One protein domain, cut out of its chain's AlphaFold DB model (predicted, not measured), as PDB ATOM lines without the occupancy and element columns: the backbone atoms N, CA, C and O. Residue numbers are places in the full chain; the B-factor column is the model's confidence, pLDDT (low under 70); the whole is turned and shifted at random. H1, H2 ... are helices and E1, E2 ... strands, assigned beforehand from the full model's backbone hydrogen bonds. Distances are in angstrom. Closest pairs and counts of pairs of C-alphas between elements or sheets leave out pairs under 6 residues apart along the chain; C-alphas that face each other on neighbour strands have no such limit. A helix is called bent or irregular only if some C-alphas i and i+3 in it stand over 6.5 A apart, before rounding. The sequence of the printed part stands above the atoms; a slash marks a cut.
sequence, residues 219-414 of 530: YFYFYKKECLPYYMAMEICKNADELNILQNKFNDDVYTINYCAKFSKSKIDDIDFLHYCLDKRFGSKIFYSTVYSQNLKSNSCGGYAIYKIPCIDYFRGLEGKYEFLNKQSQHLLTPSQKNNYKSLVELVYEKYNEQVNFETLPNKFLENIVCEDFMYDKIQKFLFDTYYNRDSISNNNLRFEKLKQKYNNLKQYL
ATOM      1  N   TYR A 219       7.767  27.811  60.882       96.50
ATOM      2  CA  TYR A 219       8.915  26.960  61.167       96.50
ATOM      3  C   TYR A 219       8.494  25.496  61.249       96.50
ATOM      4  O   TYR A 219       7.583  25.132  61.998       96.50
ATOM      5  N   PHE A 220       9.200  24.646  60.510       96.31
ATOM      6  CA  PHE A 220       9.049  23.198  60.553       96.31
ATOM      7  C   PHE A 220      10.235  22.560  61.263       96.31
ATOM      8  O   PHE A 220      11.384  22.713  60.854       96.31
ATOM      9  N   TYR A 221       9.928  21.779  62.288       94.31
ATOM     10  CA  TYR A 221      10.864  20.965  63.044       94.31
ATOM     11  C   TYR A 221      10.710  19.513  62.616       94.31
ATOM     12  O   TYR A 221       9.607  18.962  62.617       94.31
ATOM     13  N   PHE A 222      11.812  18.890  62.234       94.50
ATOM     14  CA  PHE A 222      11.856  17.480  61.867       94.50
ATOM     15  C   PHE A 222      13.270  16.952  62.072       94.50
ATOM     16  O   PHE A 222      14.225  17.716  62.176       94.50
ATOM     17  N   TYR A 223      13.437  15.639  62.119       92.19
ATOM     18  CA  TYR A 223      14.732  15.021  62.372       92.19
ATOM     19  C   TYR A 223      15.097  14.020  61.282       92.19
ATOM     20  O   TYR A 223      14.239  13.441  60.611       92.19
ATOM     21  N   LYS A 224      16.399  13.794  61.095       88.12
ATOM     22  CA  LYS A 224      16.899  12.834  60.116       88.12
ATOM     23  C   LYS A 224      16.392  11.439  60.445       88.12
ATOM     24  O   LYS A 224      16.757  10.835  61.456       88.12
ATOM     25  N   LYS A 225      15.602  10.899  59.527       82.75
ATOM     26  CA  LYS A 225      15.110   9.530  59.569       82.75
ATOM     27  C   LYS A 225      14.990   9.025  58.147       82.75
ATOM     28  O   LYS A 225      14.446   9.709  57.298       82.75
ATOM     29  N   GLU A 226      15.468   7.817  57.881       79.81
ATOM     30  CA  GLU A 226      15.399   7.220  56.543       79.81
ATOM     31  C   GLU A 226      13.950   6.774  56.230       79.81
ATOM     32  O   GLU A 226      13.608   5.590  56.291       79.81
ATOM     33  N   CYS A 227      13.063   7.739  55.972       75.69
ATOM     34  CA  CYS A 227      11.654   7.543  55.636       75.69
ATOM     35  C   CYS A 227      11.185   8.553  54.578       75.69
ATOM     36  O   CYS A 227      11.726   9.648  54.458       75.69
ATOM     37  N   LEU A 228      10.149   8.193  53.815       79.44
ATOM     38  CA  LEU A 228       9.625   9.025  52.724       79.44
ATOM     39  C   LEU A 228       9.290  10.471  53.159       79.44
ATOM     40  O   LEU A 228       9.751  11.380  52.472       79.44
ATOM     41  N   PRO A 229       8.593  10.721  54.291       85.81
ATOM     42  CA  PRO A 229       8.322  12.088  54.741       85.81
ATOM     43  C   PRO A 229       9.578  12.934  54.967       85.81
ATOM     44  O   PRO A 229       9.566  14.111  54.631       85.81
ATOM     45  N   TYR A 230      10.673  12.342  55.458       89.00
ATOM     46  CA  TYR A 230      11.938  13.059  55.647       89.00
ATOM     47  C   TYR A 230      12.537  13.500  54.314       89.00
ATOM     48  O   TYR A 230      12.881  14.664  54.152       89.00
ATOM     49  N   TYR A 231      12.635  12.599  53.333       89.12
ATOM     50  CA  TYR A 231      13.204  12.968  52.035       89.12
ATOM     51  C   TYR A 231      12.326  13.971  51.285       89.12
ATOM     52  O   TYR A 231      12.849  14.856  50.615       89.12
ATOM     53  N   MET A 232      11.001  13.871  51.429       90.50
ATOM     54  CA  MET A 232      10.078  14.878  50.904       90.50
ATOM     55  C   MET A 232      10.286  16.231  51.576       90.50
ATOM     56  O   MET A 232      10.391  17.233  50.876       90.50
ATOM     57  N   ALA A 233      10.404  16.253  52.905       93.56
ATOM     58  CA  ALA A 233      10.702  17.471  53.642       93.56
ATOM     59  C   ALA A 233      12.020  18.093  53.173       93.56
ATOM     60  O   ALA A 233      12.042  19.276  52.863       93.56
ATOM     61  N   MET A 234      13.082  17.296  53.021       95.00
ATOM     62  CA  MET A 234      14.375  17.770  52.521       95.00
ATOM     63  C   MET A 234      14.296  18.349  51.104       95.00
ATOM     64  O   MET A 234      14.939  19.359  50.838       95.00
ATOM     65  N   GLU A 235      13.517  17.744  50.202       94.06
ATOM     66  CA  GLU A 235      13.347  18.283  48.848       94.06
ATOM     67  C   GLU A 235      12.610  19.626  48.866       94.06
ATOM     68  O   GLU A 235      13.046  20.569  48.213       94.06
ATOM     69  N   ILE A 236      11.536  19.741  49.653       95.81
ATOM     70  CA  ILE A 236      10.768  20.988  49.788       95.81
ATOM     71  C   ILE A 236      11.614  22.070  50.479       95.81
ATOM     72  O   ILE A 236      11.587  23.232  50.079       95.81
ATOM     73  N   CYS A 237      12.426  21.691  51.470       97.00
ATOM     74  CA  CYS A 237      13.298  22.609  52.204       97.00
ATOM     75  C   CYS A 237      14.449  23.178  51.363       97.00
ATOM     76  O   CYS A 237      15.098  24.113  51.819       97.00
ATOM     77  N   LYS A 238      14.676  22.708  50.127       94.69
ATOM     78  CA  LYS A 238      15.544  23.426  49.174       94.69
ATOM     79  C   LYS A 238      15.019  24.830  48.856       94.69
ATOM     80  O   LYS A 238      15.808  25.698  48.501       94.69
ATOM     81  N   ASN A 239      13.711  25.042  49.014       95.56
ATOM     82  CA  ASN A 239      13.051  26.336  48.853       95.56
ATOM     83  C   ASN A 239      12.821  27.063  50.192       95.56
ATOM     84  O   ASN A 239      12.190  28.123  50.194       95.56
ATOM     85  N   ALA A 240      13.278  26.518  51.326       97.50
ATOM     86  CA  ALA A 240      13.181  27.202  52.615       97.50
ATOM     87  C   ALA A 240      14.025  28.486  52.604       97.50
ATOM     88  O   ALA A 240      15.026  28.571  51.895       97.50
ATOM     89  N   ASP A 241      13.616  29.491  53.377       98.12
ATOM     90  CA  ASP A 241      14.420  30.705  53.566       98.12
ATOM     91  C   ASP A 241      15.668  30.401  54.398       98.12
ATOM     92  O   ASP A 241      16.753  30.890  54.097       98.12
ATOM     93  N   GLU A 242      15.525  29.535  55.403       97.75
ATOM     94  CA  GLU A 242      16.639  29.017  56.194       97.75
ATOM     95  C   GLU A 242      16.400  27.539  56.534       97.75
ATOM     96  O   GLU A 242      15.268  27.128  56.798       97.75
ATOM     97  N   LEU A 243      17.469  26.740  56.571       97.69
ATOM     98  CA  LEU A 243      17.452  25.359  57.058       97.69
ATOM     99  C   LEU A 243      18.611  25.165  58.039       97.69
ATOM    100  O   LEU A 243      19.763  25.017  57.635       97.69
ATOM    101  N   ASN A 244      18.294  25.151  59.331       95.75
ATOM    102  CA  ASN A 244      19.270  25.102  60.414       95.75
ATOM    103  C   ASN A 244      19.310  23.714  61.061       95.75
ATOM    104  O   ASN A 244      18.267  23.099  61.282       95.75
ATOM    105  N   ILE A 245      20.507  23.233  61.408       95.38
ATOM    106  CA  ILE A 245      20.676  22.046  62.257       95.38
ATOM    107  C   ILE A 245      20.614  22.494  63.719       95.38
ATOM    108  O   ILE A 245      21.327  23.411  64.123       95.38
ATOM    109  N   LEU A 246      19.764  21.847  64.513       92.69
ATOM    110  CA  LEU A 246      19.574  22.154  65.927       92.69
ATOM    111  C   LEU A 246      20.565  21.379  66.798       92.69
ATOM    112  O   LEU A 246      20.886  20.222  66.523       92.69
ATOM    113  N   GLN A 247      21.002  22.005  67.891       91.06
ATOM    114  CA  GLN A 247      21.839  21.358  68.896       91.06
ATOM    115  C   GLN A 247      21.067  20.232  69.591       91.06
ATOM    116  O   GLN A 247      19.908  20.419  69.969       91.06
ATOM    117  N   ASN A 248      21.718  19.082  69.791       89.56
ATOM    118  CA  ASN A 248      21.141  17.960  70.526       89.56
ATOM    119  C   ASN A 248      21.111  18.229  72.028       89.56
ATOM    120  O   ASN A 248      22.011  18.855  72.586       89.56
ATOM    121  N   LYS A 249      20.079  17.709  72.701       88.69
ATOM    122  CA  LYS A 249      19.962  17.835  74.155       88.69
ATOM    123  C   LYS A 249      21.126  17.168  74.872       88.69
ATOM    124  O   LYS A 249      21.623  17.746  75.828       88.69
ATOM    125  N   PHE A 250      21.554  15.988  74.440       84.88
ATOM    126  CA  PHE A 250      22.611  15.193  75.065       84.88
ATOM    127  C   PHE A 250      23.909  15.291  74.255       84.88
ATOM    128  O   PHE A 250      23.878  15.167  73.035       84.88
ATOM    129  N   ASN A 251      25.043  15.521  74.927       85.12
ATOM    130  CA  ASN A 251      26.336  15.718  74.256       85.12
ATOM    131  C   ASN A 251      26.839  14.436  73.571       85.12
ATOM    132  O   ASN A 251      27.569  14.500  72.589       85.12
ATOM    133  N   ASP A 252      26.446  13.278  74.095       81.00
ATOM    134  CA  ASP A 252      26.754  11.941  73.589       81.00
ATOM    135  C   ASP A 252      25.761  11.457  72.514       81.00
ATOM    136  O   ASP A 252      26.025  10.475  71.818       81.00
ATOM    137  N   ASP A 253      24.650  12.170  72.298       82.50
ATOM    138  CA  ASP A 253      23.752  11.934  71.167       82.50
ATOM    139  C   ASP A 253      24.333  12.543  69.885       82.50
ATOM    140  O   ASP A 253      23.882  13.568  69.386       82.50
ATOM    141  N   VAL A 254      25.372  11.920  69.336       79.12
ATOM    142  CA  VAL A 254      26.069  12.417  68.133       79.12
ATOM    143  C   VAL A 254      25.400  12.000  66.818       79.12
ATOM    144  O   VAL A 254      25.769  12.476  65.746       79.12
ATOM    145  N   TYR A 255      24.426  11.087  66.871       76.19
ATOM    146  CA  TYR A 255      23.826  10.470  65.680       76.19
ATOM    147  C   TYR A 255      22.442  11.005  65.322       76.19
ATOM    148  O   TYR A 255      21.935  10.696  64.235       76.19
ATOM    149  N   THR A 256      21.800  11.730  66.231       84.25
ATOM    150  CA  THR A 256      20.538  12.403  65.941       84.25
ATOM    151  C   THR A 256      20.832  13.729  65.259       84.25
ATOM    152  O   THR A 256      21.725  14.460  65.667       84.25
ATOM    153  N   ILE A 257      20.111  14.031  64.184       89.75
ATOM    154  CA  ILE A 257      20.224  15.314  63.487       89.75
ATOM    155  C   ILE A 257      18.826  15.902  63.457       89.75
ATOM    156  O   ILE A 257      17.933  15.315  62.846       89.75
ATOM    157  N   ASN A 258      18.642  17.024  64.138       95.12
ATOM    158  CA  ASN A 258      17.390  17.766  64.193       95.12
ATOM    159  C   ASN A 258      17.499  18.990  63.276       95.12
ATOM    160  O   ASN A 258      18.541  19.639  63.248       95.12
ATOM    161  N   TYR A 259      16.439  19.307  62.542       96.81
ATOM    162  CA  TYR A 259      16.364  20.436  61.621       96.81
ATOM    163  C   TYR A 259      15.270  21.414  62.047       96.81
ATOM    164  O   TYR A 259      14.232  21.007  62.573       96.81
ATOM    165  N   CYS A 260      15.495  22.691  61.755       96.38
ATOM    166  CA  CYS A 260      14.484  23.739  61.733       96.38
ATOM    167  C   CYS A 260      14.509  24.404  60.355       96.38
ATOM    168  O   CYS A 260      15.513  25.011  59.979       96.38
ATOM    169  N   ALA A 261      13.423  24.261  59.599       98.06
ATOM    170  CA  ALA A 261      13.229  24.930  58.320       98.06
ATOM    171  C   ALA A 261      12.306  26.135  58.497       98.06
ATOM    172  O   ALA A 261      11.180  25.978  58.972       98.06
ATOM    173  N   LYS A 262      12.769  27.318  58.098       98.06
ATOM    174  CA  LYS A 262      12.025  28.577  58.150       98.06
ATOM    175  C   LYS A 262      11.476  28.916  56.771       98.06
ATOM    176  O   LYS A 262      12.211  28.900  55.784       98.06
ATOM    177  N   PHE A 263      10.196  29.260  56.727       98.31
ATOM    178  CA  PHE A 263       9.507  29.748  55.541       98.31
ATOM    179  C   PHE A 263       8.829  31.079  55.856       98.31
ATOM    180  O   PHE A 263       8.038  31.163  56.793       98.31
ATOM    181  N   SER A 264       9.069  32.094  55.035       97.50
ATOM    182  CA  SER A 264       8.238  33.291  54.966       97.50
ATOM    183  C   SER A 264       6.799  32.878  54.668       97.50
ATOM    184  O   SER A 264       6.549  32.035  53.797       97.50
ATOM    185  N   LYS A 265       5.829  33.510  55.333       94.81
ATOM    186  CA  LYS A 265       4.394  33.271  55.104       94.81
ATOM    187  C   LYS A 265       3.964  33.499  53.654       94.81
ATOM    188  O   LYS A 265       2.942  32.956  53.239       94.81
ATOM    189  N   SER A 266       4.746  34.240  52.863       93.56
ATOM    190  CA  SER A 266       4.514  34.395  51.423       93.56
ATOM    191  C   SER A 266       4.673  33.085  50.634       93.56
ATOM    192  O   SER A 266       4.091  32.955  49.561       93.56
ATOM    193  N   LYS A 267       5.411  32.091  51.150       95.31
ATOM    194  CA  LYS A 267       5.604  30.758  50.542       95.31
ATOM    195  C   LYS A 267       4.506  29.768  50.954       95.31
ATOM    196  O   LYS A 267       4.776  28.613  51.286       95.31
ATOM    197  N   ILE A 268       3.251  30.219  50.947       91.56
ATOM    198  CA  ILE A 268       2.111  29.475  51.507       91.56
ATOM    199  C   ILE A 268       1.915  28.089  50.874       91.56
ATOM    200  O   ILE A 268       1.623  27.137  51.590       91.56
ATOM    201  N   ASP A 269       2.146  27.941  49.567       91.69
ATOM    202  CA  ASP A 269       1.975  26.665  48.859       91.69
ATOM    203  C   ASP A 269       3.039  25.621  49.248       91.69
ATOM    204  O   ASP A 269       2.770  24.415  49.231       91.69
ATOM    205  N   ASP A 270       4.251  26.061  49.601       95.06
ATOM    206  CA  ASP A 270       5.311  25.176  50.090       95.06
ATOM    207  C   ASP A 270       5.089  24.819  51.561       95.06
ATOM    208  O   ASP A 270       5.246  23.654  51.923       95.06
ATOM    209  N   ILE A 271       4.625  25.773  52.377       95.06
ATOM    210  CA  ILE A 271       4.196  25.524  53.762       95.06
ATOM    211  C   ILE A 271       3.061  24.493  53.781       95.06
ATOM    212  O   ILE A 271       3.123  23.508  54.517       95.06
ATOM    213  N   ASP A 272       2.037  24.687  52.950       91.19
ATOM    214  CA  ASP A 272       0.881  23.798  52.874       91.19
ATOM    215  C   ASP A 272       1.269  22.395  52.391       91.19
ATOM    216  O   ASP A 272       0.853  21.373  52.948       91.19
ATOM    217  N   PHE A 273       2.139  22.326  51.382       93.06
ATOM    218  CA  PHE A 273       2.617  21.053  50.866       93.06
ATOM    219  C   PHE A 273       3.539  20.318  51.843       93.06
ATOM    220  O   PHE A 273       3.393  19.107  52.012       93.06
ATOM    221  N   LEU A 274       4.436  21.025  52.534       94.12
ATOM    222  CA  LEU A 274       5.286  20.437  53.568       94.12
ATOM    223  C   LEU A 274       4.446  19.914  54.734       94.12
ATOM    224  O   LEU A 274       4.638  18.774  55.161       94.12
ATOM    225  N   HIS A 275       3.460  20.695  55.183       90.62
ATOM    226  CA  HIS A 275       2.480  20.257  56.172       90.62
ATOM    227  C   HIS A 275       1.760  18.978  55.713       90.62
ATOM    228  O   HIS A 275       1.700  18.009  56.466       90.62
ATOM    229  N   TYR A 276       1.289  18.920  54.461       86.62
ATOM    230  CA  TYR A 276       0.645  17.730  53.892       86.62
ATOM    231  C   TYR A 276       1.568  16.499  53.834       86.62
ATOM    232  O   TYR A 276       1.133  15.392  54.147       86.62
ATOM    233  N   CYS A 277       2.833  16.668  53.434       85.62
ATOM    234  CA  CYS A 277       3.813  15.579  53.341       85.62
ATOM    235  C   CYS A 277       4.157  14.962  54.699       85.62
ATOM    236  O   CYS A 277       4.465  13.769  54.785       85.62
ATOM    237  N   LEU A 278       4.143  15.793  55.734       82.06
ATOM    238  CA  LEU A 278       4.493  15.431  57.093       82.06
ATOM    239  C   LEU A 278       3.263  14.862  57.852       82.06
ATOM    240  O   LEU A 278       3.394  13.909  58.626       82.06
ATOM    241  N   ASP A 279       2.046  15.333  57.555       70.50
ATOM    242  CA  ASP A 279       0.810  14.923  58.234       70.50
ATOM    243  C   ASP A 279       0.438  13.432  58.049       70.50
ATOM    244  O   ASP A 279       0.191  12.913  56.955       70.50
ATOM    245  N   LYS A 280       0.297  12.738  59.184       56.66
ATOM    246  CA  LYS A 280      -0.045  11.311  59.302       56.66
ATOM    247  C   LYS A 280      -1.472  10.967  58.849       56.66
ATOM    248  O   LYS A 280      -1.768   9.793  58.619       56.66
ATOM    249  N   ARG A 281      -2.375  11.948  58.750       50.91
ATOM    250  CA  ARG A 281      -3.811  11.739  58.487       50.91
ATOM    251  C   ARG A 281      -4.107  11.402  57.026       50.91
ATOM    252  O   ARG A 281      -5.015  10.618  56.761       50.91
ATOM    253  N   PHE A 282      -3.317  11.907  56.079       41.72
ATOM    254  CA  PHE A 282      -3.593  11.758  54.642       41.72
ATOM    255  C   PHE A 282      -3.138  10.418  54.039       41.72
ATOM    256  O   PHE A 282      -3.465  10.109  52.894       41.72
ATOM    257  N   GLY A 283      -2.443   9.580  54.819       33.94
ATOM    258  CA  GLY A 283      -2.023   8.230  54.422       33.94
ATOM    259  C   GLY A 283      -2.990   7.102  54.806       33.94
ATOM    260  O   GLY A 283      -2.799   5.966  54.374       33.94
ATOM    261  N   SER A 284      -4.030   7.372  55.605       30.80
ATOM    262  CA  SER A 284      -4.986   6.350  56.051       30.80
ATOM    263  C   SER A 284      -6.420   6.807  55.797       30.80
ATOM    264  O   SER A 284      -6.802   7.904  56.183       30.80
ATOM    265  N   LYS A 285      -7.243   5.962  55.164       24.81
ATOM    266  CA  LYS A 285      -8.684   6.191  54.925       24.81
ATOM    267  C   LYS A 285      -9.529   6.208  56.221       24.81
ATOM    268  O   LYS A 285     -10.678   5.781  56.212       24.81
ATOM    269  N   ILE A 286      -8.975   6.640  57.352       25.36
ATOM    270  CA  ILE A 286      -9.622   6.605  58.663       25.36
ATOM    271  C   ILE A 286      -9.584   8.021  59.242       25.36
ATOM    272  O   ILE A 286      -8.608   8.440  59.858       25.36
ATOM    273  N   PHE A 287     -10.670   8.762  59.014       25.97
ATOM    274  CA  PHE A 287     -10.974   9.990  59.744       25.97
ATOM    275  C   PHE A 287     -11.174   9.650  61.232       25.97
ATOM    276  O   PHE A 287     -11.882   8.700  61.550       25.97
ATOM    277  N   TYR A 288     -10.535  10.434  62.107       29.45
ATOM    278  CA  TYR A 288     -10.673  10.476  63.571       29.45
ATOM    279  C   TYR A 288     -10.715   9.124  64.311       29.45
ATOM    280  O   TYR A 288     -11.756   8.484  64.399       29.45
ATOM    281  N   SER A 289      -9.587   8.743  64.934       26.19
ATOM    282  CA  SER A 289      -9.487   8.049  66.250       26.19
ATOM    283  C   SER A 289      -8.294   7.092  66.393       26.19
ATOM    284  O   SER A 289      -8.074   6.557  67.475       26.19
ATOM    285  N   THR A 290      -7.460   6.900  65.372       27.69
ATOM    286  CA  THR A 290      -6.298   5.995  65.445       27.69
ATOM    287  C   THR A 290      -4.977   6.739  65.623       27.69
ATOM    288  O   THR A 290      -3.996   6.440  64.946       27.69
ATOM    289  N   VAL A 291      -4.912   7.678  66.572       31.41
ATOM    290  CA  VAL A 291      -3.661   8.402  66.883       31.41
ATOM    291  C   VAL A 291      -2.563   7.453  67.406       31.41
ATOM    292  O   VAL A 291      -1.387   7.777  67.332       31.41
ATOM    293  N   TYR A 292      -2.885   6.223  67.827       36.81
ATOM    294  CA  TYR A 292      -1.879   5.313  68.394       36.81
ATOM    295  C   TYR A 292      -2.016   3.844  67.971       36.81
ATOM    296  O   TYR A 292      -1.729   2.937  68.753       36.81
ATOM    297  N   SER A 293      -2.406   3.564  66.719       30.27
ATOM    298  CA  SER A 293      -2.263   2.192  66.205       30.27
ATOM    299  C   SER A 293      -0.776   1.881  65.966       30.27
ATOM    300  O   SER A 293      -0.070   2.644  65.304       30.27
ATOM    301  N   GLN A 294      -0.287   0.758  66.501       31.67
ATOM    302  CA  GLN A 294       1.118   0.327  66.402       31.67
ATOM    303  C   GLN A 294       1.641   0.230  64.951       31.67
ATOM    304  O   GLN A 294       2.850   0.275  64.744       31.67
ATOM    305  N   ASN A 295       0.751   0.183  63.953       30.77
ATOM    306  CA  ASN A 295       1.097   0.095  62.533       30.77
ATOM    307  C   ASN A 295       1.385   1.452  61.857       30.77
ATOM    308  O   ASN A 295       1.956   1.460  60.773       30.77
ATOM    309  N   LEU A 296       1.026   2.590  62.470       36.72
ATOM    310  CA  LEU A 296       1.269   3.939  61.913       36.72
ATOM    311  C   LEU A 296       2.556   4.601  62.447       36.72
ATOM    312  O   LEU A 296       2.998   5.614  61.911       36.72
ATOM    313  N   LYS A 297       3.188   4.029  63.484       38.53
ATOM    314  CA  LYS A 297       4.364   4.618  64.157       38.53
ATOM    315  C   LYS A 297       5.633   4.694  63.293       38.53
ATOM    316  O   LYS A 297       6.560   5.417  63.644       38.53
ATOM    317  N   SER A 298       5.735   3.950  62.193       45.75
ATOM    318  CA  SER A 298       7.045   3.695  61.579       45.75
ATOM    319  C   SER A 298       7.575   4.799  60.655       45.75
ATOM    320  O   SER A 298       8.795   4.899  60.535       45.75
ATOM    321  N   ASN A 299       6.743   5.685  60.085       57.66
ATOM    322  CA  ASN A 299       7.180   6.530  58.956       57.66
ATOM    323  C   ASN A 299       7.239   8.054  59.166       57.66
ATOM    324  O   ASN A 299       7.685   8.733  58.250       57.66
ATOM    325  N   SER A 300       6.875   8.611  60.326       71.25
ATOM    326  CA  SER A 300       7.025  10.064  60.564       71.25
ATOM    327  C   SER A 300       8.462  10.457  60.954       71.25
ATOM    328  O   SER A 300       9.175   9.643  61.544       71.25
ATOM    329  N   CYS A 301       8.847  11.697  60.632       85.44
ATOM    330  CA  CYS A 301      10.079  12.370  61.057       85.44
ATOM    331  C   CYS A 301       9.836  13.750  61.703       85.44
ATOM    332  O   CYS A 301      10.794  14.485  61.917       85.44
ATOM    333  N   GLY A 302       8.581  14.131  61.962       88.12
ATOM    334  CA  GLY A 302       8.253  15.465  62.466       88.12
ATOM    335  C   GLY A 302       8.644  15.663  63.933       88.12
ATOM    336  O   GLY A 302       8.746  14.705  64.701       88.12
ATOM    337  N   GLY A 303       8.825  16.920  64.324       88.88
ATOM    338  CA  GLY A 303       9.234  17.327  65.663       88.88
ATOM    339  C   GLY A 303      10.725  17.125  65.938       88.88
ATOM    340  O   GLY A 303      11.552  17.071  65.030       88.88
ATOM    341  N   TYR A 304      11.056  17.026  67.221       89.25
ATOM    342  CA  TYR A 304      12.416  16.872  67.727       89.25
ATOM    343  C   TYR A 304      12.660  15.439  68.217       89.25
ATOM    344  O   TYR A 304      11.789  14.830  68.848       89.25
ATOM    345  N   ALA A 305      13.847  14.895  67.961       89.50
ATOM    346  CA  ALA A 305      14.263  13.575  68.423       89.50
ATOM    347  C   ALA A 305      15.516  13.636  69.301       89.50
ATOM    348  O   ALA A 305      16.358  14.519  69.158       89.50
ATOM    349  N   ILE A 306      15.632  12.656  70.195       87.00
ATOM    350  CA  ILE A 306      16.758  12.459  71.114       87.00
ATOM    351  C   ILE A 306      17.119  10.974  71.067       87.00
ATOM    352  O   ILE A 306      16.244  10.128  71.255       87.00
ATOM    353  N   TYR A 307      18.369  10.642  70.759       81.62
ATOM    354  CA  TYR A 307      18.830   9.286  70.428       81.62
ATOM    355  C   TYR A 307      17.981   8.618  69.331       81.62
ATOM    356  O   TYR A 307      17.677   7.426  69.381       81.62
ATOM    357  N   LYS A 308      17.549   9.398  68.328       78.38
ATOM    358  CA  LYS A 308      16.605   9.013  67.254       78.38
ATOM    359  C   LYS A 308      15.214   8.587  67.748       78.38
ATOM    360  O   LYS A 308      14.414   8.070  66.961       78.38
ATOM    361  N   ILE A 309      14.906   8.824  69.022       79.62
ATOM    362  CA  ILE A 309      13.596   8.595  69.629       79.62
ATOM    363  C   ILE A 309      12.829   9.926  69.599       79.62
ATOM    364  O   ILE A 309      13.352  10.927  70.088       79.62
ATOM    365  N   PRO A 310      11.605   9.976  69.041       81.00
ATOM    366  CA  PRO A 310      10.773  11.179  69.077       81.00
ATOM    367  C   PRO A 310      10.589  11.694  70.507       81.00
ATOM    368  O   PRO A 310      10.344  10.896  71.411       81.00
ATOM    369  N   CYS A 311      10.619  13.010  70.727       79.81
ATOM    370  CA  CYS A 311      10.466  13.586  72.066       79.81
ATOM    371  C   CYS A 311       9.170  13.130  72.767       79.81
ATOM    372  O   CYS A 311       9.179  12.858  73.965       79.81
ATOM    373  N   ILE A 312       8.079  12.936  72.013       75.44
ATOM    374  CA  ILE A 312       6.788  12.473  72.547       75.44
ATOM    375  C   ILE A 312       6.866  11.073  73.180       75.44
ATOM    376  O   ILE A 312       6.074  10.737  74.059       75.44
ATOM    377  N   ASP A 313       7.828  10.242  72.771       76.56
ATOM    378  CA  ASP A 313       7.995   8.894  73.309       76.56
ATOM    379  C   ASP A 313       8.572   8.906  74.740       76.56
ATOM    380  O   ASP A 313       8.301   7.968  75.487       76.56
ATOM    381  N   TYR A 314       9.255   9.978  75.172       79.69
ATOM    382  CA  TYR A 314       9.732  10.138  76.559       79.69
ATOM    383  C   TYR A 314       8.571  10.319  77.546       79.69
ATOM    384  O   TYR A 314       8.605   9.805  78.662       79.69
ATOM    385  N   PHE A 315       7.472  10.940  77.107       76.44
ATOM    386  CA  PHE A 315       6.258  11.101  77.916       76.44
ATOM    387  C   PHE A 315       5.557   9.769  78.213       76.44
ATOM    388  O   PHE A 315       4.746   9.686  79.132       76.44
ATOM    389  N   ARG A 316       5.877   8.695  77.474       74.25
ATOM    390  CA  ARG A 316       5.302   7.364  77.725       74.25
ATOM    391  C   ARG A 316       5.816   6.716  79.003       74.25
ATOM    392  O   ARG A 316       5.175   5.787  79.491       74.25
ATOM    393  N   GLY A 317       6.947   7.175  79.536       73.06
ATOM    394  CA  GLY A 317       7.473   6.701  80.816       73.06
ATOM    395  C   GLY A 317       6.774   7.310  82.032       73.06
ATOM    396  O   GLY A 317       7.017   6.848  83.140       73.06
ATOM    397  N   LEU A 318       5.910   8.314  81.838       75.69
ATOM    398  CA  LEU A 318       5.257   9.041  82.926       75.69
ATOM    399  C   LEU A 318       4.012   8.311  83.457       75.69
ATOM    400  O   LEU A 318       3.222   7.754  82.691       75.69
ATOM    401  N   GLU A 319       3.811   8.363  84.771       68.75
ATOM    402  CA  GLU A 319       2.718   7.717  85.514       68.75
ATOM    403  C   GLU A 319       1.755   8.723  86.179       68.75
ATOM    404  O   GLU A 319       0.754   8.309  86.756       68.75
ATOM    405  N   GLY A 320       2.025  10.033  86.076       59.78
ATOM    406  CA  GLY A 320       1.238  11.096  86.721       59.78
ATOM    407  C   GLY A 320       0.466  12.013  85.762       59.78
ATOM    408  O   GLY A 320      -0.345  11.560  84.955       59.78
ATOM    409  N   LYS A 321       0.695  13.330  85.851       53.41
ATOM    410  CA  LYS A 321      -0.110  14.392  85.201       53.41
ATOM    411  C   LYS A 321      -0.334  14.205  83.691       53.41
ATOM    412  O   LYS A 321      -1.378  14.596  83.159       53.41
ATOM    413  N   TYR A 322       0.611  13.559  83.010       55.09
ATOM    414  CA  TYR A 322       0.586  13.319  81.565       55.09
ATOM    415  C   TYR A 322       0.269  11.864  81.163       55.09
ATOM    416  O   TYR A 322       0.385  11.507  79.992       55.09
ATOM    417  N   GLU A 323      -0.221  11.028  82.087       49.62
ATOM    418  CA  GLU A 323      -0.601   9.623  81.838       49.62
ATOM    419  C   GLU A 323      -1.650   9.470  80.706       49.62
ATOM    420  O   GLU A 323      -1.765   8.426  80.064       49.62
ATOM    421  N   PHE A 324      -2.422  10.509  80.375       49.53
ATOM    422  CA  PHE A 324      -3.381  10.455  79.261       49.53
ATOM    423  C   PHE A 324      -2.710  10.405  77.873       49.53
ATOM    424  O   PHE A 324      -3.255   9.753  76.981       49.53
ATOM    425  N   LEU A 325      -1.509  10.988  77.700       50.44
ATOM    426  CA  LEU A 325      -0.673  10.802  76.497       50.44
ATOM    427  C   LEU A 325      -0.256   9.327  76.323       50.44
ATOM    428  O   LEU A 325       0.192   8.896  75.259       50.44
ATOM    429  N   ASN A 326      -0.442   8.537  77.382       51.19
ATOM    430  CA  ASN A 326       0.023   7.173  77.552       51.19
ATOM    431  C   ASN A 326      -1.067   6.112  77.271       51.19
ATOM    432  O   ASN A 326      -0.781   5.031  76.740       51.19
ATOM    433  N   LYS A 327      -2.338   6.408  77.586       39.56
ATOM    434  CA  LYS A 327      -3.404   5.393  77.764       39.56
ATOM    435  C   LYS A 327      -3.717   4.524  76.545       39.56
ATOM    436  O   LYS A 327      -3.883   3.318  76.698       39.56
ATOM    437  N   GLN A 328      -3.749   5.059  75.322       38.84
ATOM    438  CA  GLN A 328      -4.043   4.214  74.149       38.84
ATOM    439  C   GLN A 328      -2.861   3.333  73.712       38.84
ATOM    440  O   GLN A 328      -3.068   2.283  73.106       38.84
ATOM    441  N   SER A 329      -1.626   3.724  74.043       42.00
ATOM    442  CA  SER A 329      -0.420   3.015  73.609       42.00
ATOM    443  C   SER A 329      -0.017   1.891  74.563       42.00
ATOM    444  O   SER A 329       0.401   0.829  74.104       42.00
ATOM    445  N   GLN A 330      -0.129   2.109  75.879       43.94
ATOM    446  CA  GLN A 330       0.482   1.228  76.879       43.94
ATOM    447  C   GLN A 330      -0.203  -0.115  77.093       43.94
ATOM    448  O   GLN A 330       0.482  -1.081  77.424       43.94
ATOM    449  N   HIS A 331      -1.526  -0.209  76.934       46.66
ATOM    450  CA  HIS A 331      -2.222  -1.495  77.077       46.66
ATOM    451  C   HIS A 331      -1.747  -2.529  76.043       46.66
ATOM    452  O   HIS A 331      -1.958  -3.726  76.222       46.66
ATOM    453  N   LEU A 332      -1.091  -2.063  74.977       46.62
ATOM    454  CA  LEU A 332      -0.508  -2.878  73.920       46.62
ATOM    455  C   LEU A 332       1.011  -3.092  74.086       46.62
ATOM    456  O   LEU A 332       1.600  -3.799  73.268       46.62
ATOM    457  N   LEU A 333       1.651  -2.471  75.087       54.28
ATOM    458  CA  LEU A 333       3.084  -2.609  75.360       54.28
ATOM    459  C   LEU A 333       3.352  -3.768  76.323       54.28
ATOM    460  O   LEU A 333       2.638  -3.955  77.311       54.28
ATOM    461  N   THR A 334       4.420  -4.518  76.065       59.84
ATOM    462  CA  THR A 334       4.919  -5.530  77.001       59.84
ATOM    463  C   THR A 334       5.481  -4.866  78.268       59.84
ATOM    464  O   THR A 334       5.891  -3.704  78.219       59.84
ATOM    465  N   PRO A 335       5.564  -5.582  79.407       67.94
ATOM    466  CA  PRO A 335       6.209  -5.058  80.615       67.94
ATOM    467  C   PRO A 335       7.632  -4.535  80.363       67.94
ATOM    468  O   PRO A 335       7.984  -3.457  80.828       67.94
ATOM    469  N   SER A 336       8.416  -5.237  79.538       64.69
ATOM    470  CA  SER A 336       9.757  -4.798  79.130       64.69
ATOM    471  C   SER A 336       9.732  -3.474  78.357       64.69
ATOM    472  O   SER A 336      10.528  -2.589  78.644       64.69
ATOM    473  N   GLN A 337       8.788  -3.285  77.430       64.00
ATOM    474  CA  GLN A 337       8.659  -2.020  76.701       64.00
ATOM    475  C   GLN A 337       8.277  -0.855  77.619       64.00
ATOM    476  O   GLN A 337       8.759   0.254  77.418       64.00
ATOM    477  N   LYS A 338       7.430  -1.095  78.627       66.62
ATOM    478  CA  LYS A 338       7.093  -0.074  79.629       66.62
ATOM    479  C   LYS A 338       8.313   0.325  80.456       66.62
ATOM    480  O   LYS A 338       8.544   1.516  80.634       66.62
ATOM    481  N   ASN A 339       9.114  -0.650  80.884       70.94
ATOM    482  CA  ASN A 339      10.358  -0.383  81.602       70.94
ATOM    483  C   ASN A 339      11.337   0.433  80.753       70.94
ATOM    484  O   ASN A 339      11.882   1.405  81.254       70.94
ATOM    485  N   ASN A 340      11.474   0.136  79.455       72.69
ATOM    486  CA  ASN A 340      12.328   0.935  78.568       72.69
ATOM    487  C   ASN A 340      11.913   2.415  78.538       72.69
ATOM    488  O   ASN A 340      12.772   3.287  78.577       72.69
ATOM    489  N   TYR A 341      10.609   2.715  78.490       76.62
ATOM    490  CA  TYR A 341      10.133   4.103  78.528       76.62
ATOM    491  C   TYR A 341      10.370   4.779  79.883       76.62
ATOM    492  O   TYR A 341      10.670   5.969  79.905       76.62
ATOM    493  N   LYS A 342      10.281   4.044  81.000       82.12
ATOM    494  CA  LYS A 342      10.679   4.567  82.318       82.12
ATOM    495  C   LYS A 342      12.168   4.901  82.363       82.12
ATOM    496  O   LYS A 342      12.517   5.987  82.806       82.12
ATOM    497  N   SER A 343      13.017   4.039  81.806       81.44
ATOM    498  CA  SER A 343      14.458   4.296  81.723       81.44
ATOM    499  C   SER A 343      14.801   5.529  80.885       81.44
ATOM    500  O   SER A 343      15.769   6.216  81.188       81.44
ATOM    501  N   LEU A 344      13.989   5.875  79.879       82.94
ATOM    502  CA  LEU A 344      14.144   7.153  79.172       82.94
ATOM    503  C   LEU A 344      13.862   8.361  80.075       82.94
ATOM    504  O   LEU A 344      14.527   9.380  79.936       82.94
ATOM    505  N   VAL A 345      12.887   8.268  80.985       86.62
ATOM    506  CA  VAL A 345      12.601   9.334  81.961       86.62
ATOM    507  C   VAL A 345      13.750   9.450  82.960       86.62
ATOM    508  O   VAL A 345      14.241  10.551  83.187       86.62
ATOM    509  N   GLU A 346      14.222   8.327  83.501       89.56
ATOM    510  CA  GLU A 346      15.369   8.276  84.421       89.56
ATOM    511  C   GLU A 346      16.613   8.933  83.807       89.56
ATOM    512  O   GLU A 346      17.203   9.813  84.429       89.56
ATOM    513  N   LEU A 347      16.931   8.602  82.550       88.94
ATOM    514  CA  LEU A 347      18.036   9.196  81.788       88.94
ATOM    515  C   LEU A 347      17.926  10.726  81.676       88.94
ATOM    516  O   LEU A 347      18.925  11.445  81.727       88.94
ATOM    517  N   VAL A 348      16.706  11.246  81.511       90.62
ATOM    518  CA  VAL A 348      16.471  12.693  81.458       90.62
ATOM    519  C   VAL A 348      16.749  13.346  82.809       90.62
ATOM    520  O   VAL A 348      17.377  14.399  82.840       90.62
ATOM    521  N   TYR A 349      16.315  12.748  83.916       93.69
ATOM    522  CA  TYR A 349      16.582  13.286  85.253       93.69
ATOM    523  C   TYR A 349      18.066  13.212  85.625       93.69
ATOM    524  O   TYR A 349      18.611  14.188  86.145       93.69
ATOM    525  N   GLU A 350      18.737  12.109  85.276       92.56
ATOM    526  CA  GLU A 350      20.182  11.935  85.453       92.56
ATOM    527  C   GLU A 350      20.963  13.061  84.769       92.56
ATOM    528  O   GLU A 350      21.809  13.698  85.391       92.56
ATOM    529  N   LYS A 351      20.609  13.399  83.523       91.19
ATOM    530  CA  LYS A 351      21.232  14.498  82.774       91.19
ATOM    531  C   LYS A 351      21.242  15.832  83.530       91.19
ATOM    532  O   LYS A 351      22.194  16.601  83.393       91.19
ATOM    533  N   TYR A 352      20.158  16.149  84.234       92.50
ATOM    534  CA  TYR A 352      19.999  17.432  84.924       92.50
ATOM    535  C   TYR A 352      20.389  17.370  86.405       92.50
ATOM    536  O   TYR A 352      20.279  18.389  87.085       92.50
ATOM    537  N   ASN A 353      20.894  16.226  86.888       93.62
ATOM    538  CA  ASN A 353      21.174  15.968  88.303       93.62
ATOM    539  C   ASN A 353      19.953  16.251  89.199       93.62
ATOM    540  O   ASN A 353      20.077  16.832  90.278       93.62
ATOM    541  N   GLU A 354      18.764  15.862  88.735       93.81
ATOM    542  CA  GLU A 354      17.497  16.047  89.448       93.81
ATOM    543  C   GLU A 354      16.955  14.698  89.952       93.81
ATOM    544  O   GLU A 354      17.210  13.644  89.368       93.81
ATOM    545  N   GLN A 355      16.190  14.711  91.049       94.38
ATOM    546  CA  GLN A 355      15.555  13.495  91.563       94.38
ATOM    547  C   GLN A 355      14.473  13.016  90.590       94.38
ATOM    548  O   GLN A 355      13.586  13.787  90.224       94.38
ATOM    549  N   VAL A 356      14.517  11.731  90.224       92.12
ATOM    550  CA  VAL A 356      13.557  11.129  89.289       92.12
ATOM    551  C   VAL A 356      12.122  11.344  89.767       92.12
ATOM    552  O   VAL A 356      11.747  10.926  90.865       92.12
ATOM    553  N   ASN A 357      11.309  11.945  88.903       87.94
ATOM    554  CA  ASN A 357       9.880  12.124  89.103       87.94
ATOM    555  C   ASN A 357       9.125  11.624  87.860       87.94
ATOM    556  O   ASN A 357       9.273  12.155  86.765       87.94
ATOM    557  N   PHE A 358       8.289  10.597  88.030       83.62
ATOM    558  CA  PHE A 358       7.504  10.014  86.937       83.62
ATOM    559  C   PHE A 358       6.194  10.765  86.648       83.62
ATOM    560  O   PHE A 358       5.436  10.361  85.772       83.62
ATOM    561  N   GLU A 359       5.885  11.857  87.343       80.31
ATOM    562  CA  GLU A 359       4.701  12.669  87.050       80.31
ATOM    563  C   GLU A 359       4.920  13.642  85.887       80.31
ATOM    564  O   GLU A 359       3.979  13.911  85.134       80.31
ATOM    565  N   THR A 360       6.147  14.155  85.732       81.56
ATOM    566  CA  THR A 360       6.527  15.188  84.751       81.56
ATOM    567  C   THR A 360       7.972  15.004  84.264       81.56
ATOM    568  O   THR A 360       8.690  14.143  84.763       81.56
ATOM    569  N   LEU A 361       8.407  15.792  83.275       84.88
ATOM    570  CA  LEU A 361       9.813  15.890  82.858       84.88
ATOM    571  C   LEU A 361      10.401  17.229  83.345       84.88
ATOM    572  O   LEU A 361       9.640  18.193  83.447       84.88
ATOM    573  N   PRO A 362      11.722  17.329  83.590       88.69
ATOM    574  CA  PRO A 362      12.369  18.580  83.990       88.69
ATOM    575  C   PRO A 362      12.080  19.722  83.010       88.69
ATOM    576  O   PRO A 362      12.187  19.537  81.798       88.69
ATOM    577  N   ASN A 363      11.799  20.932  83.500       85.44
ATOM    578  CA  ASN A 363      11.507  22.080  82.625       85.44
ATOM    579  C   ASN A 363      12.641  22.347  81.622       85.44
ATOM    580  O   ASN A 363      12.377  22.518  80.438       85.44
ATOM    581  N   LYS A 364      13.905  22.248  82.056       87.06
ATOM    582  CA  LYS A 364      15.098  22.391  81.193       87.06
ATOM    583  C   LYS A 364      15.143  21.379  80.041       87.06
ATOM    584  O   LYS A 364      15.708  21.637  78.973       87.06
ATOM    585  N   PHE A 365      14.547  20.201  80.236       87.88
ATOM    586  CA  PHE A 365      14.382  19.223  79.166       87.88
ATOM    587  C   PHE A 365      13.379  19.699  78.113       87.88
ATOM    588  O   PHE A 365      13.634  19.524  76.923       87.88
ATOM    589  N   LEU A 366      12.278  20.310  78.558       82.94
ATOM    590  CA  LEU A 366      11.171  20.784  77.723       82.94
ATOM    591  C   LEU A 366      11.497  22.055  76.924       82.94
ATOM    592  O   LEU A 366      10.838  22.337  75.926       82.94
ATOM    593  N   GLU A 367      12.529  22.798  77.313       83.00
ATOM    594  CA  GLU A 367      13.033  23.944  76.551       83.00
ATOM    595  C   GLU A 367      13.527  23.514  75.164       83.00
ATOM    596  O   GLU A 367      14.177  22.481  75.028       83.00
ATOM    597  N   ASN A 368      13.298  24.314  74.125       81.44
ATOM    598  CA  ASN A 368      13.849  24.097  72.779       81.44
ATOM    599  C   ASN A 368      13.586  22.713  72.138       81.44
ATOM    600  O   ASN A 368      14.312  22.301  71.231       81.44
ATOM    601  N   ILE A 369      12.565  21.980  72.585       82.25
ATOM    602  CA  ILE A 369      12.067  20.783  71.897       82.25
ATOM    603  C   ILE A 369      10.720  21.096  71.261       82.25
ATOM    604  O   ILE A 369       9.971  21.931  71.751       82.25
ATOM    605  N   VAL A 370      10.386  20.421  70.164       82.75
ATOM    606  CA  VAL A 370       9.089  20.594  69.504       82.75
ATOM    607  C   VAL A 370       8.436  19.240  69.317       82.75
ATOM    608  O   VAL A 370       8.966  18.364  68.633       82.75
ATOM    609  N   CYS A 371       7.263  19.074  69.921       79.00
ATOM    610  CA  CYS A 371       6.416  17.919  69.670       79.00
ATOM    611  C   CYS A 371       5.778  18.037  68.286       79.00
ATOM    612  O   CYS A 371       5.201  19.064  67.935       79.00
ATOM    613  N   GLU A 372       5.841  16.951  67.522       79.19
ATOM    614  CA  GLU A 372       5.299  16.878  66.168       79.19
ATOM    615  C   GLU A 372       3.817  17.284  66.095       79.19
ATOM    616  O   GLU A 372       3.444  18.130  65.287       79.19
ATOM    617  N   ASP A 373       2.978  16.705  66.957       73.50
ATOM    618  CA  ASP A 373       1.533  16.955  66.939       73.50
ATOM    619  C   ASP A 373       1.209  18.430  67.249       73.50
ATOM    620  O   ASP A 373       0.295  19.003  66.660       73.50
ATOM    621  N   PHE A 374       2.006  19.063  68.118       74.62
ATOM    622  CA  PHE A 374       1.871  20.481  68.457       74.62
ATOM    623  C   PHE A 374       2.256  21.387  67.284       74.62
ATOM    624  O   PHE A 374       1.541  22.336  66.969       74.62
ATOM    625  N   MET A 375       3.360  21.064  66.606       83.69
ATOM    626  CA  MET A 375       3.774  21.763  65.394       83.69
ATOM    627  C   MET A 375       2.683  21.714  64.322       83.69
ATOM    628  O   MET A 375       2.313  22.758  63.788       83.69
ATOM    629  N   TYR A 376       2.130  20.530  64.036       78.94
ATOM    630  CA  TYR A 376       1.058  20.420  63.046       78.94
ATOM    631  C   TYR A 376      -0.168  21.227  63.424       78.94
ATOM    632  O   TYR A 376      -0.713  21.899  62.561       78.94
ATOM    633  N   ASP A 377      -0.613  21.175  64.680       71.88
ATOM    634  CA  ASP A 377      -1.819  21.893  65.094       71.88
ATOM    635  C   ASP A 377      -1.677  23.409  64.885       71.88
ATOM    636  O   ASP A 377      -2.551  24.054  64.300       71.88
ATOM    637  N   LYS A 378      -0.520  23.976  65.255       79.44
ATOM    638  CA  LYS A 378      -0.225  25.400  65.046       79.44
ATOM    639  C   LYS A 378      -0.164  25.778  63.568       79.44
ATOM    640  O   LYS A 378      -0.752  26.787  63.179       79.44
ATOM    641  N   ILE A 379       0.506  24.974  62.745       84.81
ATOM    642  CA  ILE A 379       0.625  25.235  61.303       84.81
ATOM    643  C   ILE A 379      -0.729  25.052  60.610       84.81
ATOM    644  O   ILE A 379      -1.125  25.885  59.802       84.81
ATOM    645  N   GLN A 380      -1.487  24.017  60.968       80.06
ATOM    646  CA  GLN A 380      -2.839  23.774  60.472       80.06
ATOM    647  C   GLN A 380      -3.767  24.946  60.797       80.06
ATOM    648  O   GLN A 380      -4.550  25.350  59.937       80.06
ATOM    649  N   LYS A 381      -3.681  25.494  62.016       77.88
ATOM    650  CA  LYS A 381      -4.433  26.685  62.412       77.88
ATOM    651  C   LYS A 381      -4.030  27.901  61.580       77.88
ATOM    652  O   LYS A 381      -4.907  28.560  61.039       77.88
ATOM    653  N   PHE A 382      -2.733  28.147  61.403       83.19
ATOM    654  CA  PHE A 382      -2.238  29.216  60.529       83.19
ATOM    655  C   PHE A 382      -2.759  29.080  59.090       83.19
ATOM    656  O   PHE A 382      -3.295  30.041  58.539       83.19
ATOM    657  N   LEU A 383      -2.654  27.888  58.497       81.44
ATOM    658  CA  LEU A 383      -3.167  27.608  57.156       81.44
ATOM    659  C   LEU A 383      -4.688  27.817  57.093       81.44
ATOM    660  O   LEU A 383      -5.198  28.319  56.097       81.44
ATOM    661  N   PHE A 384      -5.413  27.493  58.166       74.81
ATOM    662  CA  PHE A 384      -6.851  27.732  58.252       74.81
ATOM    663  C   PHE A 384      -7.220  29.201  58.318       74.81
ATOM    664  O   PHE A 384      -8.072  29.642  57.551       74.81
ATOM    665  N   ASP A 385      -6.553  29.953  59.178       74.12
ATOM    666  CA  ASP A 385      -6.835  31.369  59.367       74.12
ATOM    667  C   ASP A 385      -6.398  32.207  58.149       74.12
ATOM    668  O   ASP A 385      -7.012  33.231  57.859       74.12
ATOM    669  N   THR A 386      -5.371  31.761  57.414       69.12
ATOM    670  CA  THR A 386      -4.738  32.537  56.329       69.12
ATOM    671  C   THR A 386      -5.174  32.104  54.927       69.12
ATOM    672  O   THR A 386      -5.298  32.938  54.034       69.12
ATOM    673  N   TYR A 387      -5.377  30.802  54.707       62.69
ATOM    674  CA  TYR A 387      -5.533  30.215  53.369       62.69
ATOM    675  C   TYR A 387      -6.876  29.491  53.189       62.69
ATOM    676  O   TYR A 387      -7.478  29.566  52.116       62.69
ATOM    677  N   TYR A 388      -7.404  28.827  54.227       64.88
ATOM    678  CA  TYR A 388      -8.710  28.152  54.169       64.88
ATOM    679  C   TYR A 388      -9.868  29.134  54.431       64.88
ATOM    680  O   TYR A 388     -10.532  29.091  55.466       64.88
ATOM    681  N   ASN A 389     -10.159  30.011  53.465       51.88
ATOM    682  CA  ASN A 389     -11.404  30.787  53.480       51.88
ATOM    683  C   ASN A 389     -12.639  29.859  53.512       51.88
ATOM    684  O   ASN A 389     -12.613  28.749  52.979       51.88
ATOM    685  N   ARG A 390     -13.728  30.326  54.145       47.81
ATOM    686  CA  ARG A 390     -14.990  29.610  54.464       47.81
ATOM    687  C   ARG A 390     -15.819  29.111  53.253       47.81
ATOM    688  O   ARG A 390     -17.028  28.929  53.387       47.81
ATOM    689  N   ASP A 391     -15.223  28.863  52.091       40.16
ATOM    690  CA  ASP A 391     -15.947  28.634  50.838       40.16
ATOM    691  C   ASP A 391     -15.951  27.172  50.384       40.16
ATOM    692  O   ASP A 391     -14.997  26.684  49.788       40.16
ATOM    693  N   SER A 392     -17.108  26.528  50.568       49.44
ATOM    694  CA  SER A 392     -17.583  25.276  49.949       49.44
ATOM    695  C   SER A 392     -16.683  24.027  50.064       49.44
ATOM    696  O   SER A 392     -15.506  23.999  49.716       49.44
ATOM    697  N   ILE A 393     -17.288  22.905  50.464       50.81
ATOM    698  CA  ILE A 393     -16.653  21.572  50.530       50.81
ATOM    699  C   ILE A 393     -15.916  21.200  49.219       50.81
ATOM    700  O   ILE A 393     -14.898  20.509  49.252       50.81
ATOM    701  N   SER A 394     -16.383  21.698  48.070       50.66
ATOM    702  CA  SER A 394     -15.778  21.488  46.749       50.66
ATOM    703  C   SER A 394     -14.353  22.035  46.609       50.66
ATOM    704  O   SER A 394     -13.509  21.352  46.028       50.66
ATOM    705  N   ASN A 395     -14.047  23.212  47.164       57.09
ATOM    706  CA  ASN A 395     -12.718  23.825  47.018       57.09
ATOM    707  C   ASN A 395     -11.650  23.081  47.829       57.09
ATOM    708  O   ASN A 395     -10.527  22.887  47.359       57.09
ATOM    709  N   ASN A 396     -12.024  22.575  49.006       62.31
ATOM    710  CA  ASN A 396     -11.140  21.747  49.823       62.31
ATOM    711  C   ASN A 396     -10.779  20.433  49.121       62.31
ATOM    712  O   ASN A 396      -9.609  20.056  49.110       62.31
ATOM    713  N   ASN A 397     -11.746  19.767  48.481       65.94
ATOM    714  CA  ASN A 397     -11.482  18.541  47.720       65.94
ATOM    715  C   ASN A 397     -10.502  18.779  46.564       65.94
ATOM    716  O   ASN A 397      -9.570  17.998  46.380       65.94
ATOM    717  N   LEU A 398     -10.665  19.880  45.821       71.19
ATOM    718  CA  LEU A 398      -9.762  20.225  44.722       71.19
ATOM    719  C   LEU A 398      -8.331  20.484  45.213       71.19
ATOM    720  O   LEU A 398      -7.375  20.001  44.607       71.19
ATOM    721  N   ARG A 399      -8.171  21.209  46.327       78.69
ATOM    722  CA  ARG A 399      -6.866  21.412  46.970       78.69
ATOM    723  C   ARG A 399      -6.228  20.081  47.372       78.69
ATOM    724  O   ARG A 399      -5.060  19.854  47.064       78.69
ATOM    725  N   PHE A 400      -6.977  19.200  48.038       74.81
ATOM    726  CA  PHE A 400      -6.454  17.898  48.459       74.81
ATOM    727  C   PHE A 400      -5.984  17.053  47.276       74.81
ATOM    728  O   PHE A 400      -4.907  16.463  47.351       74.81
ATOM    729  N   GLU A 401      -6.727  17.031  46.169       76.44
ATOM    730  CA  GLU A 401      -6.288  16.322  44.963       76.44
ATOM    731  C   GLU A 401      -5.017  16.943  44.358       76.44
ATOM    732  O   GLU A 401      -4.103  16.203  43.994       76.44
ATOM    733  N   LYS A 402      -4.878  18.281  44.349       83.19
ATOM    734  CA  LYS A 402      -3.633  18.953  43.920       83.19
ATOM    735  C   LYS A 402      -2.434  18.570  44.791       83.19
ATOM    736  O   LYS A 402      -1.384  18.208  44.262       83.19
ATOM    737  N   LEU A 403      -2.582  18.609  46.116       85.06
ATOM    738  CA  LEU A 403      -1.518  18.233  47.056       85.06
ATOM    739  C   LEU A 403      -1.130  16.763  46.908       85.06
ATOM    740  O   LEU A 403       0.051  16.430  46.861       85.06
ATOM    741  N   LYS A 404      -2.118  15.881  46.762       81.75
ATOM    742  CA  LYS A 404      -1.913  14.450  46.531       81.75
ATOM    743  C   LYS A 404      -1.202  14.174  45.207       81.75
ATOM    744  O   LYS A 404      -0.323  13.316  45.159       81.75
ATOM    745  N   GLN A 405      -1.539  14.903  44.147       83.56
ATOM    746  CA  GLN A 405      -0.830  14.813  42.873       83.56
ATOM    747  C   GLN A 405       0.624  15.289  43.015       83.56
ATOM    748  O   GLN A 405       1.535  14.557  42.630       83.56
ATOM    749  N   LYS A 406       0.856  16.456  43.640       88.38
ATOM    750  CA  LYS A 406       2.206  16.982  43.928       88.38
ATOM    751  C   LYS A 406       3.020  15.982  44.763       88.38
ATOM    752  O   LYS A 406       4.176  15.715  44.446       88.38
ATOM    753  N   TYR A 407       2.393  15.350  45.757       86.69
ATOM    754  CA  TYR A 407       2.984  14.303  46.593       86.69
ATOM    755  C   TYR A 407       3.419  13.087  45.772       86.69
ATOM    756  O   TYR A 407       4.557  12.640  45.893       86.69
ATOM    757  N   ASN A 408       2.537  12.550  44.925       81.69
ATOM    758  CA  ASN A 408       2.844  11.375  44.109       81.69
ATOM    759  C   ASN A 408       3.959  11.658  43.096       81.69
ATOM    760  O   ASN A 408       4.855  10.830  42.942       81.69
ATOM    761  N   ASN A 409       3.945  12.836  42.469       86.12
ATOM    762  CA  ASN A 409       4.987  13.254  41.533       86.12
ATOM    763  C   ASN A 409       6.345  13.384  42.231       86.12
ATOM    764  O   ASN A 409       7.339  12.844  41.750       86.12
ATOM    765  N   LEU A 410       6.385  14.043  43.395       87.00
ATOM    766  CA  LEU A 410       7.609  14.166  44.184       87.00
ATOM    767  C   LEU A 410       8.110  12.794  44.647       87.00
ATOM    768  O   LEU A 410       9.293  12.492  44.540       87.00
ATOM    769  N   LYS A 411       7.209  11.929  45.120       82.38
ATOM    770  CA  LYS A 411       7.550  10.557  45.497       82.38
ATOM    771  C   LYS A 411       8.206   9.816  44.328       82.38
ATOM    772  O   LYS A 411       9.254   9.213  44.535       82.38
ATOM    773  N   GLN A 412       7.620   9.877  43.131       78.50
ATOM    774  CA  GLN A 412       8.171   9.243  41.930       78.50
ATOM    775  C   GLN A 412       9.560   9.800  41.590       78.50
ATOM    776  O   GLN A 412      10.503   9.029  41.461       78.50
ATOM    777  N   TYR A 413       9.714  11.126  41.573       85.31
ATOM    778  CA  TYR A 413      11.004  11.787  41.358       85.31
ATOM    779  C   TYR A 413      12.083  11.313  42.347       85.31
ATOM    780  O   TYR A 413      13.209  11.012  41.949       85.31
ATOM    781  N   LEU A 414      11.747  11.206  43.636       79.19
ATOM    782  CA  LEU A 414      12.674  10.751  44.672       79.19
ATOM    783  C   LEU A 414      13.098   9.280  44.486       79.19
ATOM    784  O   LEU A 414      14.220   8.921  44.857       79.19
TER     785      LEU A 414
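Overview. This is residues 219 to 414 of the 530 residues of an uncharacterized protein of Candidatus Melainabacteria bacterium (UniProt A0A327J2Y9). The model has two lobes set one after the other along its longest axis. In the larger lobe, H1 and H2 lie side by side over one face of a three-stranded sheet, H9 crosses H2 on its side away from the sheet and meets H1 near its end, with residues 410 to 414, and H8 runs by the edge at E1; in the smaller lobe H4 packs steeply tilted on H6, with the short H5 and H7 close by, and the lobes are joined by the long stretch 284 to 310 and by the link from H7 to H8. The printed part has 196 residues, with nine named helices and three named strands in the order E1 H1 E2 E3 H2 H3 H4 H5 H6 H7 H8 H9; the sheet runs E1 E3 E2, all antiparallel, and the class is mostly helix. It is compact, with a radius of gyration of the C-alphas of 18.1 A, and its C-alphas span 53 by 35 by 32 A.

Along the chain. E1, residues 219 to 223, begins at C-alpha 219 at (8.915, 26.960, 61.167) and is 13.3 A long. H1, residues 228 to 239, measures 18.1 A. E2, residues 242 to 246, and E3, residues 258 to 264, measure 12.3 A and 20.2 A. H2, residues 268 to 278, measures 15.3 A. H3, residues 280 to 283, is neither bent nor irregular, but only just: C-alphas 280 and 283 are 6.1 A apart. H4 holds residues 311 to 317 and H5 residues 327 to 330. H6, residues 335 to 352, measures 26.7 A and begins at C-alpha 335 at (6.209, -5.058, 80.615). H7 is residues 363 to 366, and H8, residues 372 to 386, measures 21.0 A. H9, residues 393 to 414, is the longest helix at 31.8 A and ends at C-alpha 414 at (12.674, 10.751, 44.672).

Arrangement. E1 and E3 are antiparallel at 158 degrees, with N 220 and O 261 within hydrogen-bond range at 2.8 A. E2 and E3 form a hairpin, with N 244 and O 260 within range at 2.9 A. E1, H1 and E2 make a split strand-helix-strand unit, two strands running the same way with E3 between them, and its crossover is right-handed. H1 and H2 are on the same face of the sheet, two layers, at heights of 9.7 A and 10.1 A over the sheet. They touch at a shallow tilt of 18 degrees, opposite ways, the C-alphas of Pro 229 and Leu 278 being closest at 5.6 A. H2 is the hub. Its C-alpha 276 is 7.4 A from that of Phe 282 in H3, close but not clearly touching. H4 and H6 touch at a steep tilt of 66 degrees, the C-alphas of Gly 317 and Lys 342 being closest at 4.1 A. H5 is close to H6 but not clearly touching, as is H7, whose C-alpha 365 is 7.2 A from that of Val 348. H8 only grazes the sheet with residues 372 to 379, and touches H2 at C-alphas 272 and 383, 7.0 A apart. H9 touches H2 with residues 403 to 407 alone, the C-alphas of Phe 273 and Leu 403 being closest at 6.3 A. H9 touches H1 with residues 410 to 414 alone, about perpendicular at 85 degrees, the C-alphas of Met 232 and Leu 410 being closest at 7.2 A. Every O i to N i+4 pair is within hydrogen-bond range in H2, H8 and H9; H1 has 7 of 8, H6 13 of 14, and H4 0 of 3 but 4 of 4 O i to N i+3 pairs, while H3, H5 and H7 are too short for an O i to N i+4 pair.

Size, cuts and confidence. The outline is only just elongated, and the C-alphas of Asn 353 and Ser 394, the two farthest apart, are 55.9 A apart. The printed part has no cut. The links E2 to E3 and H3 to H4 are long. Residues 389 to 395, of which 393 to 395 belong to H9, stand free. The mean pLDDT of the printed part is 75.7, and it is under 70 in residues 280 to 299, 319 to 338 and 386 to 397.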